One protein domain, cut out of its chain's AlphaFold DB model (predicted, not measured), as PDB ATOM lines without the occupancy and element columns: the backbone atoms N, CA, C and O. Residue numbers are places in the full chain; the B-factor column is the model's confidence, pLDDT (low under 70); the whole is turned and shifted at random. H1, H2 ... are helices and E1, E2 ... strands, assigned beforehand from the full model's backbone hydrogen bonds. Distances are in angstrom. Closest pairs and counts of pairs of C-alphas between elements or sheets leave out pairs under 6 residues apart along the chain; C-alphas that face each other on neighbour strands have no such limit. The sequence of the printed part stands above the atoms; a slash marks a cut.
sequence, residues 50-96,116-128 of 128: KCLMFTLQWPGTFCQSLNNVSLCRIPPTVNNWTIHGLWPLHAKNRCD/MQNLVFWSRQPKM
ATOM      1  N   LYS A  50      75.784 100.466 -27.798       83.38
ATOM      2  CA  LYS A  50      75.744 100.368 -26.325       83.38
ATOM      3  C   LYS A  50      74.332 100.413 -25.763       83.38
ATOM      4  O   LYS A  50      74.081  99.897 -24.682       83.38
ATOM      5  N   CYS A  51      73.422 101.050 -26.488       86.44
ATOM      6  CA  CYS A  51      72.059 101.275 -26.048       86.44
ATOM      7  C   CYS A  51      71.094 100.868 -27.155       86.44
ATOM      8  O   CYS A  51      71.386 101.043 -28.340       86.44
ATOM      9  N   LEU A  52      69.933 100.365 -26.745       87.62
ATOM     10  CA  LEU A  52      68.808 100.098 -27.627       87.62
ATOM     11  C   LEU A  52      67.691 101.083 -27.315       87.62
ATOM     12  O   LEU A  52      67.393 101.352 -26.152       87.62
ATOM     13  N   MET A  53      67.050 101.579 -28.362       88.69
ATOM     14  CA  MET A  53      65.808 102.318 -28.256       88.69
ATOM     15  C   MET A  53      64.650 101.365 -28.516       88.69
ATOM     16  O   MET A  53      64.476 100.863 -29.628       88.69
ATOM     17  N   PHE A  54      63.857 101.119 -27.477       90.31
ATOM     18  CA  PHE A  54      62.597 100.405 -27.600       90.31
ATOM     19  C   PHE A  54      61.497 101.396 -27.975       90.31
ATOM     20  O   PHE A  54      61.193 102.319 -27.222       90.31
ATOM     21  N   THR A  55      60.930 101.218 -29.164       89.94
ATOM     22  CA  THR A  55      59.908 102.112 -29.712       89.94
ATOM     23  C   THR A  55      58.551 101.428 -29.732       89.94
ATOM     24  O   THR A  55      58.396 100.304 -30.219       89.94
ATOM     25  N   LEU A  56      57.562 102.145 -29.211       91.69
ATOM     26  CA  LEU A  56      56.159 101.770 -29.257       91.69
ATOM     27  C   LEU A  56      55.423 102.669 -30.247       91.69
ATOM     28  O   LEU A  56      55.814 103.814 -30.477       91.69
ATOM     29  N   GLN A  57      54.341 102.156 -30.818       91.50
ATOM     30  CA  GLN A  57      53.508 102.882 -31.765       91.50
ATOM     31  C   GLN A  57      52.034 102.683 -31.442       91.50
ATOM     32  O   GLN A  57      51.606 101.601 -31.048       91.50
ATOM     33  N   TRP A  58      51.250 103.743 -31.617       93.69
ATOM     34  CA  TRP A  58      49.800 103.648 -31.557       93.69
ATOM     35  C   TRP A  58      49.250 103.318 -32.954       93.69
ATOM     36  O   TRP A  58      49.428 104.133 -33.868       93.69
ATOM     37  N   PRO A  59      48.573 102.169 -33.157       91.19
ATOM     38  CA  PRO A  59      48.108 101.751 -34.481       91.19
ATOM     39  C   PRO A  59      47.198 102.772 -35.158       91.19
ATOM     40  O   PRO A  59      47.362 103.041 -36.344       91.19
ATOM     41  N   GLY A  60      46.282 103.385 -34.401       90.94
ATOM     42  CA  GLY A  60      45.338 104.366 -34.938       90.94
ATOM     43  C   GLY A  60      46.035 105.590 -35.535       90.94
ATOM     44  O   GLY A  60      45.734 105.977 -36.660       90.94
ATOM     45  N   THR A  61      47.011 106.151 -34.817       91.12
ATOM     46  CA  THR A  61      47.765 107.328 -35.279       91.12
ATOM     47  C   THR A  61      48.623 106.977 -36.487       91.12
ATOM     48  O   THR A  61      48.652 107.724 -37.462       91.12
ATOM     49  N   PHE A  62      49.279 105.813 -36.468       89.94
ATOM     50  CA  PHE A  62      50.059 105.363 -37.617       89.94
ATOM     51  C   PHE A  62      49.194 105.169 -38.864       89.94
ATOM     52  O   PHE A  62      49.549 105.679 -39.923       89.94
ATOM     53  N   CYS A  63      48.039 104.506 -38.749       89.69
ATOM     54  CA  CYS A  63      47.142 104.317 -39.888       89.69
ATOM     55  C   CYS A  63      46.687 105.651 -40.495       89.69
ATOM     56  O   CYS A  63      46.612 105.759 -41.715       89.69
ATOM     57  N   GLN A  64      46.414 106.664 -39.664       90.19
ATOM     58  CA  GLN A  64      46.036 108.001 -40.136       90.19
ATOM     59  C   GLN A  64      47.180 108.734 -40.845       90.19
ATOM     60  O   GLN A  64      46.919 109.574 -41.698       90.19
ATOM     61  N   SER A  65      48.436 108.417 -40.520       88.44
ATOM     62  CA  SER A  65      49.599 109.019 -41.180       88.44
ATOM     63  C   SER A  65      49.860 108.477 -42.593       88.44
ATOM     64  O   SER A  65      50.647 109.057 -43.338       88.44
ATOM     65  N   LEU A  66      49.219 107.366 -42.979       87.44
ATOM     66  CA  LEU A  66      49.375 106.778 -44.306       87.44
ATOM     67  C   LEU A  66      48.567 107.556 -45.350       87.44
ATOM     68  O   LEU A  66      47.378 107.801 -45.170       87.44
ATOM     69  N   ASN A  67      49.181 107.819 -46.509       88.44
ATOM     70  CA  ASN A  67      48.507 108.442 -47.661       88.44
ATOM     71  C   ASN A  67      47.244 107.686 -48.096       88.44
ATOM     72  O   ASN A  67      46.301 108.281 -48.608       88.44
ATOM     73  N   ASN A  68      47.235 106.365 -47.910       88.75
ATOM     74  CA  ASN A  68      46.072 105.533 -48.158       88.75
ATOM     75  C   ASN A  68      45.728 104.716 -46.907       88.75
ATOM     76  O   ASN A  68      46.245 103.617 -46.698       88.75
ATOM     77  N   VAL A  69      44.813 105.253 -46.099       83.44
ATOM     78  CA  VAL A  69      44.347 104.644 -44.842       83.44
ATOM     79  C   VAL A  69      43.727 103.256 -45.061       83.44
ATOM     80  O   VAL A  69      43.810 102.411 -44.173       83.44
ATOM     81  N   SER A  70      43.172 102.968 -46.248       84.00
ATOM     82  CA  SER A  70      42.549 101.665 -46.555       84.00
ATOM     83  C   SER A  70      43.533 100.488 -46.556       84.00
ATOM     84  O   SER A  70      43.119  99.341 -46.407       84.00
ATOM     85  N   LEU A  71      44.839 100.763 -46.663       81.19
ATOM     86  CA  LEU A  71      45.894  99.752 -46.534       81.19
ATOM     87  C   LEU A  71      46.088  99.287 -45.082       81.19
ATOM     88  O   LEU A  71      46.771  98.291 -44.839       81.19
ATOM     89  N   CYS A  72      45.504  99.998 -44.116       85.44
ATOM     90  CA  CYS A  72      45.650  99.723 -42.697       85.44
ATOM     91  C   CYS A  72      44.407  99.015 -42.148       85.44
ATOM     92  O   CYS A  72      43.325  99.596 -42.075       85.44
ATOM     93  N   ARG A  73      44.563  97.765 -41.703       87.94
ATOM     94  CA  ARG A  73      43.516  97.026 -40.989       87.94
ATOM     95  C   ARG A  73      43.991  96.693 -39.582       87.94
ATOM     96  O   ARG A  73      44.809  95.795 -39.402       87.94
ATOM     97  N   ILE A  74      43.458  97.405 -38.592       86.94
ATOM     98  CA  ILE A  74      43.723  97.137 -37.175       86.94
ATOM     99  C   ILE A  74      42.748  96.045 -36.703       86.94
ATOM    100  O   ILE A  74      41.535  96.230 -36.833       86.94
ATOM    101  N   PRO A  75      43.227  94.898 -36.186       87.19
ATOM    102  CA  PRO A  75      42.350  93.894 -35.597       87.19
ATOM    103  C   PRO A  75      41.587  94.466 -34.391       87.19
ATOM    104  O   PRO A  75      42.170  95.225 -33.620       87.19
ATOM    105  N   PRO A  76      40.322  94.069 -34.160       86.12
ATOM    106  CA  PRO A  76      39.515  94.604 -33.058       86.12
ATOM    107  C   PRO A  76      40.091  94.286 -31.668       86.12
ATOM    108  O   PRO A  76      39.765  94.953 -30.695       86.12
ATOM    109  N   THR A  77      40.961  93.279 -31.573       86.81
ATOM    110  CA  THR A  77      41.667  92.895 -30.344       86.81
ATOM    111  C   THR A  77      42.867  93.789 -30.023       86.81
ATOM    112  O   THR A  77      43.426  93.680 -28.937       86.81
ATOM    113  N   VAL A  78      43.283  94.670 -30.941       86.69
ATOM    114  CA  VAL A  78      44.424  95.570 -30.750       86.69
ATOM    115  C   VAL A  78      43.918  96.932 -30.287       86.69
ATOM    116  O   VAL A  78      43.506  97.771 -31.086       86.69
ATOM    117  N   ASN A  79      43.974  97.152 -28.977       88.69
ATOM    118  CA  ASN A  79      43.520  98.374 -28.308       88.69
ATOM    119  C   ASN A  79      44.601  99.008 -27.411       88.69
ATOM    120  O   ASN A  79      44.282  99.814 -26.540       88.69
ATOM    121  N   ASN A  80      45.869  98.630 -27.598       91.50
ATOM    122  CA  ASN A  80      46.995  99.119 -26.807       91.50
ATOM    123  C   ASN A  80      48.206  99.453 -27.702       91.50
ATOM    124  O   ASN A  80      48.191  99.182 -28.906       91.50
ATOM    125  N   TRP A  81      49.249 100.040 -27.111       91.62
ATOM    126  CA  TRP A  81      50.528 100.292 -27.769       91.62
ATOM    127  C   TRP A  81      51.104  99.013 -28.377       91.62
ATOM    128  O   TRP A  81      51.113  97.953 -27.748       91.62
ATOM    129  N   THR A  82      51.609  99.128 -29.601       87.69
ATOM    130  CA  THR A  82      52.222  98.025 -30.335       87.69
ATOM    131  C   THR A  82      53.720  98.221 -30.455       87.69
ATOM    132  O   THR A  82      54.224  99.342 -30.373       87.69
ATOM    133  N   ILE A  83      54.454  97.125 -30.634       86.75
ATOM    134  CA  ILE A  83      55.899  97.209 -30.831       86.75
ATOM    135  C   ILE A  83      56.136  97.759 -32.235       86.75
ATOM    136  O   ILE A  83      55.652  97.194 -33.221       86.75
ATOM    137  N   HIS A  84      56.866  98.867 -32.315       85.62
ATOM    138  CA  HIS A  84      57.396  99.383 -33.571       85.62
ATOM    139  C   HIS A  84      58.750  98.736 -33.841       85.62
ATOM    140  O   HIS A  84      58.950  98.091 -34.861       85.62
ATOM    141  N   GLY A  85      59.680  98.827 -32.901       84.00
ATOM    142  CA  GLY A  85      61.002  98.282 -33.147       84.00
ATOM    143  C   GLY A  85      61.957  98.448 -31.991       84.00
ATOM    144  O   GLY A  85      61.716  99.216 -31.052       84.00
ATOM    145  N   LEU A  86      63.060  97.723 -32.100       84.88
ATOM    146  CA  LEU A  86      64.201  97.800 -31.211       84.88
ATOM    147  C   LEU A  86      65.401  98.247 -32.042       84.88
ATOM    148  O   LEU A  86      65.795  97.557 -32.980       84.88
ATOM    149  N   TRP A  87      65.944  99.415 -31.720       84.25
ATOM    150  CA  TRP A  87      66.888 100.111 -32.592       84.25
ATOM    151  C   TRP A  87      68.216 100.351 -31.877       84.25
ATOM    152  O   TRP A  87      68.216 100.997 -30.827       84.25
ATOM    153  N   PRO A  88      69.350  99.887 -32.420       84.56
ATOM    154  CA  PRO A  88      70.667 100.291 -31.944       84.56
ATOM    155  C   PRO A  88      70.850 101.806 -32.035       84.56
ATOM    156  O   PRO A  88      70.749 102.393 -33.110       84.56
ATOM    157  N   LEU A  89      71.138 102.453 -30.905       80.81
ATOM    158  CA  LEU A  89      71.465 103.875 -30.901       80.81
ATOM    159  C   LEU A  89      72.901 104.092 -31.376       80.81
ATOM    160  O   LEU A  89      73.819 103.385 -30.959       80.81
ATOM    161  N   HIS A  90      73.088 105.121 -32.204       77.25
ATOM    162  CA  HIS A  90      74.386 105.543 -32.741       77.25
ATOM    163  C   HIS A  90      75.122 104.487 -33.579       77.25
ATOM    164  O   HIS A  90      76.332 104.612 -33.775       77.25
ATOM    165  N   ALA A  91      74.415 103.483 -34.108       72.06
ATOM    166  CA  ALA A  91      74.972 102.640 -35.154       72.06
ATOM    167  C   ALA A  91      75.271 103.528 -36.370       72.06
ATOM    168  O   ALA A  91      74.375 104.124 -36.965       72.06
ATOM    169  N   LYS A  92      76.557 103.698 -36.678       58.16
ATOM    170  CA  LYS A  92      76.999 104.407 -37.876       58.16
ATOM    171  C   LYS A  92      76.975 103.388 -39.011       58.16
ATOM    172  O   LYS A  92      77.885 102.568 -39.078       58.16
ATOM    173  N   ASN A  93      75.964 103.480 -39.876       59.59
ATOM    174  CA  ASN A  93      75.732 102.680 -41.089       59.59
ATOM    175  C   ASN A  93      74.887 101.409 -40.908       59.59
ATOM    176  O   ASN A  93      74.820 100.804 -39.837       59.59
ATOM    177  N   ARG A  94      74.343 100.957 -42.053       64.19
ATOM    178  CA  ARG A  94      73.842  99.598 -42.264       64.19
ATOM    179  C   ARG A  94      74.885  98.600 -41.778       64.19
ATOM    180  O   ARG A  94      75.952  98.480 -42.366       64.19
ATOM    181  N   CYS A  95      74.541  97.867 -40.731       68.44
ATOM    182  CA  CYS A  95      75.310  96.708 -40.329       68.44
ATOM    183  C   CYS A  95      75.215  95.669 -41.448       68.44
ATOM    184  O   CYS A  95      74.099  95.244 -41.791       68.44
ATOM    185  N   ASP A  96      76.357  95.256 -41.994       66.38
ATOM    186  CA  ASP A  96      76.471  94.092 -42.879       66.38
ATOM    187  C   ASP A  96      76.327  92.822 -42.029       66.38
ATOM    188  O   ASP A  96      77.254  92.050 -41.800       66.38
ATOM    189  N   MET A 116      53.331  92.570 -32.484       50.41
ATOM    190  CA  MET A 116      54.359  92.799 -33.472       50.41
ATOM    191  C   MET A 116      53.624  92.998 -34.784       50.41
ATOM    192  O   MET A 116      52.919  92.120 -35.281       50.41
ATOM    193  N   GLN A 117      53.777  94.194 -35.335       54.25
ATOM    194  CA  GLN A 117      53.397  94.467 -36.710       54.25
ATOM    195  C   GLN A 117      54.114  93.426 -37.590       54.25
ATOM    196  O   GLN A 117      55.273  93.109 -37.325       54.25
ATOM    197  N   ASN A 118      53.379  92.830 -38.537       55.12
ATOM    198  CA  ASN A 118      53.745  91.655 -39.342       55.12
ATOM    199  C   ASN A 118      55.245  91.488 -39.644       55.12
ATOM    200  O   ASN A 118      55.961  92.446 -39.874       55.12
ATOM    201  N   LEU A 119      55.691  90.249 -39.822       49.06
ATOM    202  CA  LEU A 119      57.011  89.843 -40.340       49.06
ATOM    203  C   LEU A 119      57.593  90.737 -41.468       49.06
ATOM    204  O   LEU A 119      58.776  91.067 -41.471       49.06
ATOM    205  N   VAL A 120      56.742  91.182 -42.402       49.78
ATOM    206  CA  VAL A 120      57.092  92.091 -43.516       49.78
ATOM    207  C   VAL A 120      57.502  93.493 -43.041       49.78
ATOM    208  O   VAL A 120      58.299  94.163 -43.689       49.78
ATOM    209  N   PHE A 121      56.966  93.947 -41.912       53.97
ATOM    210  CA  PHE A 121      57.338  95.201 -41.266       53.97
ATOM    211  C   PHE A 121      58.775  95.146 -40.748       53.97
ATOM    212  O   PHE A 121      59.527  96.089 -40.972       53.97
ATOM    213  N   TRP A 122      59.185  94.033 -40.132       52.88
ATOM    214  CA  TRP A 122      60.539  93.854 -39.597       52.88
ATOM    215  C   TRP A 122      61.605  93.769 -40.692       52.88
ATOM    216  O   TRP A 122      62.676  94.352 -40.549       52.88
ATOM    217  N   SER A 123      61.304  93.123 -41.823       52.41
ATOM    218  CA  SER A 123      62.240  93.039 -42.955       52.41
ATOM    219  C   SER A 123      62.371  94.338 -43.760       52.41
ATOM    220  O   SER A 123      63.317  94.475 -44.536       52.41
ATOM    221  N   ARG A 124      61.451  95.298 -43.577       52.50
ATOM    222  CA  ARG A 124      61.436  96.601 -44.269       52.50
ATOM    223  C   ARG A 124      61.722  97.801 -43.371       52.50
ATOM    224  O   ARG A 124      61.653  98.926 -43.865       52.50
ATOM    225  N   GLN A 125      62.036  97.600 -42.089       55.88
ATOM    226  CA  GLN A 125      62.450  98.710 -41.235       55.88
ATOM    227  C   GLN A 125      63.672  99.398 -41.863       55.88
ATOM    228  O   GLN A 125      64.635  98.702 -42.210       55.88
ATOM    229  N   PRO A 126      63.644 100.729 -42.064       46.25
ATOM    230  CA  PRO A 126      64.779 101.441 -42.626       46.25
ATOM    231  C   PRO A 126      65.969 101.261 -41.689       46.25
ATOM    232  O   PRO A 126      65.997 101.821 -40.601       46.25
ATOM    233  N   LYS A 127      66.943 100.450 -42.109       46.81
ATOM    234  CA  LYS A 127      68.244 100.366 -41.449       46.81
ATOM    235  C   LYS A 127      68.858 101.770 -41.531       46.81
ATOM    236  O   LYS A 127      69.206 102.190 -42.635       46.81
ATOM    237  N   MET A 128      68.863 102.501 -40.413       38.53
ATOM    238  CA  MET A 128      69.535 103.803 -40.311       38.53
ATOM    239  C   MET A 128      71.031 103.658 -40.592       38.53
ATOM    240  O   MET A 128      71.587 102.577 -40.290       38.53
TER     241      MET A 128
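This is residues 50 to 96 and 116 to 128 of the 128 residues of an uncharacterized protein of Maylandia zebra (zebra mbuna) (UniProt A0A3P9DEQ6). A long, narrow ribbon of two antiparallel strands, E1 and E2, runs along the longest axis of a loosely built model, with the short helix H1 and the loop of residues 66 to 81 making a head at one end. Residues 89 to 96 turn away from the ribbon at its other end, and after a cut the small helix H2 lies beside the E2 edge with few contacts. The printed part has 60 residues, with two named strands and two named helices in the order E1, H1, E2, H2; the sheet's order is E1 - E2, antiparallel. The class is mixed, helices and strands, with under half of the residues in named elements. The whole is loose, with a radius of gyration of the C-alphas of 13.5 A, and elongated, spanning 37 by 22 by 19 A.

Begin with the sheet, where E1, residues 52 to 57, and E2, residues 82 to 88, are antiparallel neighbours at 157 degrees between their directions. Look at N 53 and O 87, 2.8 A apart, and at N 82 and O 57, 2.9 A apart; both pairs are within hydrogen-bond range. The C-alphas of Leu 52 and Pro 88 face each other at 4.7 A. A tight link of one residue joins E1 to H1, residues 59 to 65. The closest C-alphas of H1 and E2 are those of Pro 59 and Thr 82, 6.9 A apart. For H2, residues 119 to 123, and E2, look at Gly 85 and Trp 122, whose C-alphas are the closest at 7.8 A. H2 is apart from E1 and from H1. In H1 and H2 every O i to N i+4 pair is within hydrogen-bond range.

Find C-alpha 52 at (68.808, 100.098, -27.627); from there E1 runs 16.1 A to C-alpha 57. H1 runs 10.0 A from C-alpha 59 to C-alpha 65. Pick up E2 at C-alpha 82, at (52.222, 98.025, -30.335), and follow it 18.7 A to C-alpha 88. H2 runs 6.7 A from C-alpha 119 to C-alpha 123, which is at (62.240, 93.039, -42.955).

The two C-alphas farthest apart are those of Pro 76 and Lys 92, at 39.0 A. The link from H1 to E2 is long, with 16 residues, 66 to 81. Residues 97 to 115 are not printed, and C-alphas 96 and 116 are 24.1 A apart across this cut, which falls in the link from E2 to H2. The printed part ends at Met 128, the chain's last residue. Mean pLDDT of the printed part is 77.2; residues 92 to 96 and 116 to 128 are under 70, and the mean of H2 is 52.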